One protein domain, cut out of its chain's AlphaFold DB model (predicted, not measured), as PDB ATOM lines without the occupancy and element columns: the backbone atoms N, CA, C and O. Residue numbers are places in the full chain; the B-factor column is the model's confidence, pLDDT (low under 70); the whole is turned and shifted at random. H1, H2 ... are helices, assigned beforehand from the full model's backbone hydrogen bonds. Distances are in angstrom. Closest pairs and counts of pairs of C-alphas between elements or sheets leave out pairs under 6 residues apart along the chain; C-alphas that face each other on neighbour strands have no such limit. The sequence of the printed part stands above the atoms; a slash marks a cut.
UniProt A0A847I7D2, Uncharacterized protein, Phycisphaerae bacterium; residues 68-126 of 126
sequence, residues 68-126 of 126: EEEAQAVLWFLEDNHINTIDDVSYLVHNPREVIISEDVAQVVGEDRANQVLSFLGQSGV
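What this domain is: This is residues 68 to 126 of the 126 residues of an uncharacterized protein of Phycisphaerae bacterium (UniProt A0A847I7D2). Two helices, H1 and H3, pack on each other at a steep tilt, H2 is set off from both across an open gap, and the last part of the printed stretch sticks out as an arm. The stretch of residues 95 to 102 leads back from H2 to H3, and residues 115 to 126, of which 115 to 123 belong to H4, make the free arm. The printed part has 59 residues with four named helices, H1, H2, H3 and H4 in that order, and no named strand; the class is all helix. It is only just loose, close to compact, with a radius of gyration of the C-alphas of 12.8 A, and its C-alphas span 38 by 26 by 15 A.

Where its parts are: H1 covers residues 68 to 80 and is 18.3 A long from first to last C-alpha, beginning at C-alpha 68 at (0.643, -10.648, 8.788). H2 covers residues 86 to 94, 12.5 A long, with C-alpha 86 at (17.295, -25.926, 11.654). H3 covers residues 103 to 109 and is 10.0 A long. H4 covers residues 111 to 123, is 18.0 A long and ends at C-alpha 123 at (-8.778, -38.269, 22.659). H1 and H4 are the longest helices by residues, with 13 each.

How they stand to each other: H1 touches H3, with 11 pairs of C-alphas within 8 A. Their closest C-alphas are those of Ala 73 and Val 105, 5.0 A apart. They run opposite ways at a steep tilt of 41 degrees. H2 follows H1 in the chain, but the two are apart, and H2 and H3 are apart too. H3 and H4 are close but not clearly touching: their closest C-alphas, those of Ala 106 and Ala 114, are 7.9 A apart. The lines of H3 and H4 are about perpendicular, at 84 degrees. H4 is apart from H1 and from H2. In H1, H2, H3 and H4 every O i to N i+4 pair is within hydrogen-bond range.

The domain as a whole: The C-alphas farthest apart are those of Glu 68 and Val 126, the first and last printed residues, at 38.8 A. Without the free stretch of residues 115 to 126, the body has 47 residues and spans 26 by 20 by 13 A. The printed part has no cut, and residue 126 is the chain's last. The links from H1 to H2 and from H3 to H4 are tight, the link from H2 to H3 is short, and no link is long. The mean pLDDT of the printed part is 70.6; residues 108 to 126 are under 70, and H4 has a mean of 49.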
ATOM      1  N   GLU A  68      -0.532 -11.395   8.324       81.50
ATOM      2  CA  GLU A  68       0.643 -10.648   8.788       81.50
ATOM      3  C   GLU A  68       0.877 -10.877  10.288       81.50
ATOM      4  O   GLU A  68       2.010 -11.093  10.716       81.50
ATOM      5  N   GLU A  69      -0.204 -10.939  11.067       79.62
ATOM      6  CA  GLU A  69      -0.172 -11.248  12.493       79.62
ATOM      7  C   GLU A  69       0.337 -12.672  12.735       79.62
ATOM      8  O   GLU A  69       1.261 -12.861  13.522       79.62
ATOM      9  N   GLU A  70      -0.192 -13.678  12.030       79.31
ATOM     10  CA  GLU A  70       0.248 -15.074  12.180       79.31
ATOM     11  C   GLU A  70       1.730 -15.252  11.827       79.31
ATOM     12  O   GLU A  70       2.466 -15.952  12.524       79.31
ATOM     13  N   ALA A  71       2.198 -14.586  10.773       80.81
ATOM     14  CA  ALA A  71       3.605 -14.600  10.400       80.81
ATOM     15  C   ALA A  71       4.490 -13.870  11.427       80.81
ATOM     16  O   ALA A  71       5.608 -14.312  11.693       80.81
ATOM     17  N   GLN A  72       3.991 -12.801  12.049       84.75
ATOM     18  CA  GLN A  72       4.668 -12.139  13.161       84.75
ATOM     19  C   GLN A  72       4.729 -13.033  14.410       84.75
ATOM     20  O   GLN A  72       5.763 -13.081  15.074       84.75
ATOM     21  N   ALA A  73       3.677 -13.804  14.695       82.31
ATOM     22  CA  ALA A  73       3.673 -14.770  15.790       82.31
ATOM     23  C   ALA A  73       4.691 -15.899  15.577       82.31
ATOM     24  O   ALA A  73       5.319 -16.346  16.532       82.31
ATOM     25  N   VAL A  74       4.923 -16.324  14.330       84.25
ATOM     26  CA  VAL A  74       6.023 -17.252  14.017       84.25
ATOM     27  C   VAL A  74       7.379 -16.630  14.356       84.25
ATOM     28  O   VAL A  74       8.229 -17.317  14.916       84.25
ATOM     29  N   LEU A  75       7.596 -15.344  14.069       85.69
ATOM     30  CA  LEU A  75       8.847 -14.667  14.431       85.69
ATOM     31  C   LEU A  75       9.041 -14.581  15.946       85.69
ATOM     32  O   LEU A  75      10.124 -14.905  16.428       85.69
ATOM     33  N   TRP A  76       7.997 -14.217  16.693       85.94
ATOM     34  CA  TRP A  76       8.049 -14.212  18.159       85.94
ATOM     35  C   TRP A  76       8.319 -15.604  18.722       85.94
ATOM     36  O   TRP A  76       9.183 -15.759  19.573       85.94
ATOM     37  N   PHE A  77       7.678 -16.639  18.177       84.81
ATOM     38  CA  PHE A  77       7.948 -18.019  18.570       84.81
ATOM     39  C   PHE A  77       9.418 -18.412  18.357       84.81
ATOM     40  O   PHE A  77      10.016 -19.058  19.219       84.81
ATOM     41  N   LEU A  78      10.006 -18.031  17.217       85.69
ATOM     42  CA  LEU A  78      11.419 -18.281  16.928       85.69
ATOM     43  C   LEU A  78      12.333 -17.556  17.926       85.69
ATOM     44  O   LEU A  78      13.311 -18.140  18.393       85.69
ATOM     45  N   GLU A  79      12.000 -16.315  18.274       86.38
ATOM     46  CA  GLU A  79      12.746 -15.499  19.233       86.38
ATOM     47  C   GLU A  79      12.657 -16.057  20.664       86.38
ATOM     48  O   GLU A  79      13.693 -16.295  21.291       86.38
ATOM     49  N   ASP A  80      11.444 -16.351  21.140       85.56
ATOM     50  CA  ASP A  80      11.151 -16.854  22.490       85.56
ATOM     51  C   ASP A  80      11.842 -18.188  22.790       85.56
ATOM     52  O   ASP A  80      12.219 -18.468  23.928       85.56
ATOM     53  N   ASN A  81      12.014 -19.018  21.761       81.19
ATOM     54  CA  ASN A  81      12.645 -20.331  21.867       81.19
ATOM     55  C   ASN A  81      14.124 -20.327  21.454       81.19
ATOM     56  O   ASN A  81      14.739 -21.390  21.376       81.19
ATOM     57  N   HIS A  82      14.699 -19.153  21.169       86.75
ATOM     58  CA  HIS A  82      16.079 -18.998  20.705       86.75
ATOM     59  C   HIS A  82      16.422 -19.871  19.481       86.75
ATOM     60  O   HIS A  82      17.526 -20.411  19.367       86.75
ATOM     61  N   ILE A  83      15.478 -19.996  18.546       83.19
ATOM     62  CA  ILE A  83      15.627 -20.797  17.331       83.19
ATOM     63  C   ILE A  83      16.425 -20.001  16.299       83.19
ATOM     64  O   ILE A  83      15.919 -19.087  15.646       83.19
ATOM     65  N   ASN A  84      17.683 -20.384  16.105       83.62
ATOM     66  CA  ASN A  84      18.584 -19.734  15.154       83.62
ATOM     67  C   ASN A  84      18.806 -20.587  13.905       83.62
ATOM     68  O   ASN A  84      18.992 -20.067  12.800       83.62
ATOM     69  N   THR A  85      18.765 -21.902  14.086       81.31
ATOM     70  CA  THR A  85      19.138 -22.907  13.099       81.31
ATOM     71  C   THR A  85      18.057 -23.972  12.940       81.31
ATOM     72  O   THR A  85      17.145 -24.108  13.756       81.31
ATOM     73  N   ILE A  86      18.169 -24.765  11.873       77.81
ATOM     74  CA  ILE A  86      17.295 -25.926  11.654       77.81
ATOM     75  C   ILE A  86      17.499 -26.978  12.758       77.81
ATOM     76  O   ILE A  86      16.550 -27.672  13.121       77.81
ATOM     77  N   ASP A  87      18.705 -27.076  13.324       82.19
ATOM     78  CA  ASP A  87      18.993 -28.005  14.418       82.19
ATOM     79  C   ASP A  87      18.235 -27.620  15.694       82.19
ATOM     80  O   ASP A  87      17.723 -28.505  16.378       82.19
ATOM     81  N   ASP A  88      18.062 -26.322  15.962       80.88
ATOM     82  CA  ASP A  88      17.256 -25.832  17.090       80.88
ATOM     83  C   ASP A  88      15.769 -26.187  16.903       80.88
ATOM     84  O   ASP A  88      15.111 -26.660  17.831       80.88
ATOM     85  N   VAL A  89      15.251 -26.053  15.672       79.31
ATOM     86  CA  VAL A  89      13.890 -26.507  15.327       79.31
ATOM     87  C   VAL A  89      13.758 -28.012  15.564       79.31
ATOM     88  O   VAL A  89      12.809 -28.466  16.203       79.31
ATOM     89  N   SER A  90      14.719 -28.795  15.071       78.44
ATOM     90  CA  SER A  90      14.738 -30.248  15.243       78.44
ATOM     91  C   SER A  90      14.782 -30.633  16.722       78.44
ATOM     92  O   SER A  90      14.038 -31.516  17.151       78.44
ATOM     93  N   TYR A  91      15.594 -29.947  17.527       81.69
ATOM     94  CA  TYR A  91      15.694 -30.182  18.963       81.69
ATOM     95  C   TYR A  91      14.345 -29.998  19.668       81.69
ATOM     96  O   TYR A  91      13.942 -30.874  20.433       81.69
ATOM     97  N   LEU A  92      13.615 -28.921  19.372       78.50
ATOM     98  CA  LEU A  92      12.314 -28.645  19.990       78.50
ATOM     99  C   LEU A  92      11.220 -29.614  19.538       78.50
ATOM    100  O   LEU A  92      10.389 -30.018  20.348       78.50
ATOM    101  N   VAL A  93      11.254 -30.061  18.279       77.62
ATOM    102  CA  VAL A  93      10.353 -31.119  17.791       77.62
ATOM    103  C   VAL A  93      10.553 -32.421  18.578       77.62
ATOM    104  O   VAL A  93       9.579 -33.109  18.886       77.62
ATOM    105  N   HIS A  94      11.794 -32.752  18.948       78.69
ATOM    106  CA  HIS A  94      12.102 -33.935  19.759       78.69
ATOM    107  C   HIS A  94      11.921 -33.707  21.271       78.69
ATOM    108  O   HIS A  94      11.732 -34.678  22.006       78.69
ATOM    109  N   ASN A  95      11.927 -32.454  21.736       78.12
ATOM    110  CA  ASN A  95      11.774 -32.066  23.141       78.12
ATOM    111  C   ASN A  95      10.619 -31.062  23.331       78.12
ATOM    112  O   ASN A  95      10.827 -29.951  23.818       78.12
ATOM    113  N   PRO A  96       9.364 -31.443  23.028       74.62
ATOM    114  CA  PRO A  96       8.230 -30.513  22.999       74.62
ATOM    115  C   PRO A  96       7.878 -29.901  24.364       74.62
ATOM    116  O   PRO A  96       7.115 -28.946  24.433       74.62
ATOM    117  N   ARG A  97       8.412 -30.445  25.468       77.19
ATOM    118  CA  ARG A  97       8.230 -29.897  26.824       77.19
ATOM    119  C   ARG A  97       9.099 -28.670  27.107       77.19
ATOM    120  O   ARG A  97       8.871 -28.011  28.113       77.19
ATOM    121  N   GLU A  98      10.090 -28.407  26.262       76.50
ATOM    122  CA  GLU A  98      10.991 -27.256  26.378       76.50
ATOM    123  C   GLU A  98      10.524 -26.068  25.529       76.50
ATOM    124  O   GLU A  98      11.128 -25.003  25.581       76.50
ATOM    125  N   VAL A  99       9.428 -26.239  24.780       81.00
ATOM    126  CA  VAL A  99       8.832 -25.186  23.962       81.00
ATOM    127  C   VAL A  99       8.171 -24.137  24.854       81.00
ATOM    128  O   VAL A  99       7.290 -24.440  25.661       81.00
ATOM    129  N   ILE A 100       8.570 -22.890  24.654       80.38
ATOM    130  CA  ILE A 100       7.980 -21.703  25.254       80.38
ATOM    131  C   ILE A 100       6.969 -21.135  24.258       80.38
ATOM    132  O   ILE A 100       7.300 -20.835  23.113       80.38
ATOM    133  N   ILE A 101       5.719 -20.993  24.689       80.69
ATOM    134  CA  ILE A 101       4.683 -20.284  23.935       80.69
ATOM    135  C   ILE A 101       4.341 -19.045  24.753       80.69
ATOM    136  O   ILE A 101       3.747 -19.167  25.827       80.69
ATOM    137  N   SER A 102       4.767 -17.871  24.286       78.81
ATOM    138  CA  SER A 102       4.419 -16.602  24.924       78.81
ATOM    139  C   SER A 102       2.931 -16.289  24.771       78.81
ATOM    140  O   SER A 102       2.240 -16.824  23.900       78.81
ATOM    141  N   GLU A 103       2.432 -15.413  25.642       76.25
ATOM    142  CA  GLU A 103       1.035 -14.970  25.626       76.25
ATOM    143  C   GLU A 103       0.674 -14.301  24.291       76.25
ATOM    144  O   GLU A 103      -0.390 -14.576  23.742       76.25
ATOM    145  N   ASP A 104       1.604 -13.540  23.706       74.25
ATOM    146  CA  ASP A 104       1.440 -12.886  22.405       74.25
ATOM    147  C   ASP A 104       1.311 -13.908  21.259       74.25
ATOM    148  O   ASP A 104       0.431 -13.790  20.403       74.25
ATOM    149  N   VAL A 105       2.129 -14.970  21.264       75.50
ATOM    150  CA  VAL A 105       2.011 -16.074  20.294       75.50
ATOM    151  C   VAL A 105       0.694 -16.828  20.487       75.50
ATOM    152  O   VAL A 105       0.002 -17.125  19.511       75.50
ATOM    153  N   ALA A 106       0.313 -17.116  21.733       73.75
ATOM    154  CA  ALA A 106      -0.937 -17.804  22.049       73.75
ATOM    155  C   ALA A 106      -2.174 -16.995  21.620       73.75
ATOM    156  O   ALA A 106      -3.148 -17.570  21.127       73.75
ATOM    157  N   GLN A 107      -2.123 -15.670  21.760       71.75
ATOM    158  CA  GLN A 107      -3.210 -14.766  21.398       71.75
ATOM    159  C   GLN A 107      -3.429 -14.700  19.883       71.75
ATOM    160  O   GLN A 107      -4.573 -14.657  19.432       71.75
ATOM    161  N   VAL A 108      -2.349 -14.720  19.098       67.38
ATOM    162  CA  VAL A 108      -2.419 -14.619  17.634       67.38
ATOM    163  C   VAL A 108      -2.747 -15.953  16.971       67.38
ATOM    164  O   VAL A 108      -3.584 -15.996  16.073       67.38
ATOM    165  N   VAL A 109      -2.141 -17.055  17.422       64.19
ATOM    166  CA  VAL A 109      -2.464 -18.402  16.908       64.19
ATOM    167  C   VAL A 109      -3.899 -18.809  17.286       64.19
ATOM    168  O   VAL A 109      -4.477 -19.711  16.675       64.19
ATOM    169  N   GLY A 110      -4.488 -18.097  18.252       52.28
ATOM    170  CA  GLY A 110      -5.865 -18.238  18.681       52.28
ATOM    171  C   GLY A 110      -6.069 -19.482  19.542       52.28
ATOM    172  O   GLY A 110      -5.607 -20.587  19.232       52.28
ATOM    173  N   GLU A 111      -6.849 -19.322  20.609       45.53
ATOM    174  CA  GLU A 111      -7.329 -20.412  21.469       45.53
ATOM    175  C   GLU A 111      -7.960 -21.576  20.672       45.53
ATOM    176  O   GLU A 111      -7.960 -22.713  21.141       45.53
ATOM    177  N   ASP A 112      -8.436 -21.340  19.444       47.72
ATOM    178  CA  ASP A 112      -9.056 -22.348  18.577       47.72
ATOM    179  C   ASP A 112      -8.090 -23.451  18.111       47.72
ATOM    180  O   ASP A 112      -8.483 -24.621  18.030       47.72
ATOM    181  N   ARG A 113      -6.809 -23.138  17.864       51.03
ATOM    182  CA  ARG A 113      -5.799 -24.152  17.502       51.03
ATOM    183  C   ARG A 113      -5.219 -24.837  18.739       51.03
ATOM    184  O   ARG A 113      -5.014 -26.051  18.718       51.03
ATOM    185  N   ALA A 114      -5.044 -24.098  19.836       44.31
ATOM    186  CA  ALA A 114      -4.661 -24.660  21.133       44.31
ATOM    187  C   ALA A 114      -5.708 -25.671  21.644       44.31
ATOM    188  O   ALA A 114      -5.352 -26.771  22.067       44.31
ATOM    189  N   ASN A 115      -7.002 -25.366  21.496       44.59
ATOM    190  CA  ASN A 115      -8.099 -26.283  21.809       44.59
ATOM    191  C   ASN A 115      -8.166 -27.483  20.851       44.59
ATOM    192  O   ASN A 115      -8.455 -28.590  21.303       44.59
ATOM    193  N   GLN A 116      -7.850 -27.327  19.558       50.28
ATOM    194  CA  GLN A 116      -7.733 -28.475  18.645       50.28
ATOM    195  C   GLN A 116      -6.581 -29.412  19.030       50.28
ATOM    196  O   GLN A 116      -6.782 -30.628  19.067       50.28
ATOM    197  N   VAL A 117      -5.410 -28.878  19.391       54.75
ATOM    198  CA  VAL A 117      -4.269 -29.676  19.875       54.75
ATOM    199  C   VAL A 117      -4.617 -30.377  21.194       54.75
ATOM    200  O   VAL A 117      -4.385 -31.579  21.328       54.75
ATOM    201  N   LEU A 118      -5.263 -29.682  22.135       49.03
ATOM    202  CA  LEU A 118      -5.753 -30.280  23.382       49.03
ATOM    203  C   LEU A 118      -6.836 -31.342  23.140       49.03
ATOM    204  O   LEU A 118      -6.845 -32.360  23.826       49.03
ATOM    205  N   SER A 119      -7.709 -31.168  22.143       50.31
ATOM    206  CA  SER A 119      -8.709 -32.175  21.762       50.31
ATOM    207  C   SER A 119      -8.071 -33.440  21.171       50.31
ATOM    208  O   SER A 119      -8.518 -34.548  21.463       50.31
ATOM    209  N   PHE A 120      -6.981 -33.293  20.413       51.31
ATOM    210  CA  PHE A 120      -6.231 -34.408  19.829       51.31
ATOM    211  C   PHE A 120      -5.452 -35.192  20.899       51.31
ATOM    212  O   PHE A 120      -5.427 -36.425  20.901       51.31
ATOM    213  N   LEU A 121      -4.873 -34.476  21.867       50.97
ATOM    214  CA  LEU A 121      -4.186 -35.066  23.018       50.97
ATOM    215  C   LEU A 121      -5.169 -35.677  24.034       50.97
ATOM    216  O   LEU A 121      -4.872 -36.716  24.618       50.97
ATOM    217  N   GLY A 122      -6.358 -35.092  24.199       48.16
ATOM    218  CA  GLY A 122      -7.415 -35.585  25.087       48.16
ATOM    219  C   GLY A 122      -8.155 -36.824  24.569       48.16
ATOM    220  O   GLY A 122      -8.662 -37.603  25.372       48.16
ATOM    221  N   GLN A 123      -8.191 -37.054  23.251       45.53
ATOM    222  CA  GLN A 123      -8.778 -38.269  22.659       45.53
ATOM    223  C   GLN A 123      -7.804 -39.453  22.565       45.53
ATOM    224  O   GLN A 123      -8.241 -40.576  22.337       45.53
ATOM    225  N   SER A 124      -6.505 -39.239  22.792       45.19
ATOM    226  CA  SER A 124      -5.497 -40.316  22.801       45.19
ATOM    227  C   SER A 124      -5.339 -40.991  24.177       45.19
ATOM    228  O   SER A 124      -4.416 -41.776  24.381       45.19
ATOM    229  N   GLY A 125      -6.216 -40.658  25.133       45.31
ATOM    230  CA  GLY A 125      -6.178 -41.103  26.528       45.31
ATOM    231  C   GLY A 125      -7.389 -41.925  26.982       45.31
ATOM    232  O   GLY A 125      -7.765 -41.816  28.150       45.31
ATOM    233  N   VAL A 126      -7.995 -42.722  26.092       41.34
ATOM    234  CA  VAL A 126      -8.950 -43.793  26.452       41.34
ATOM    235  C   VAL A 126      -8.494 -45.114  25.852       41.34
ATOM    236  O   VAL A 126      -8.163 -45.116  24.646       41.34
TER     237      VAL A 126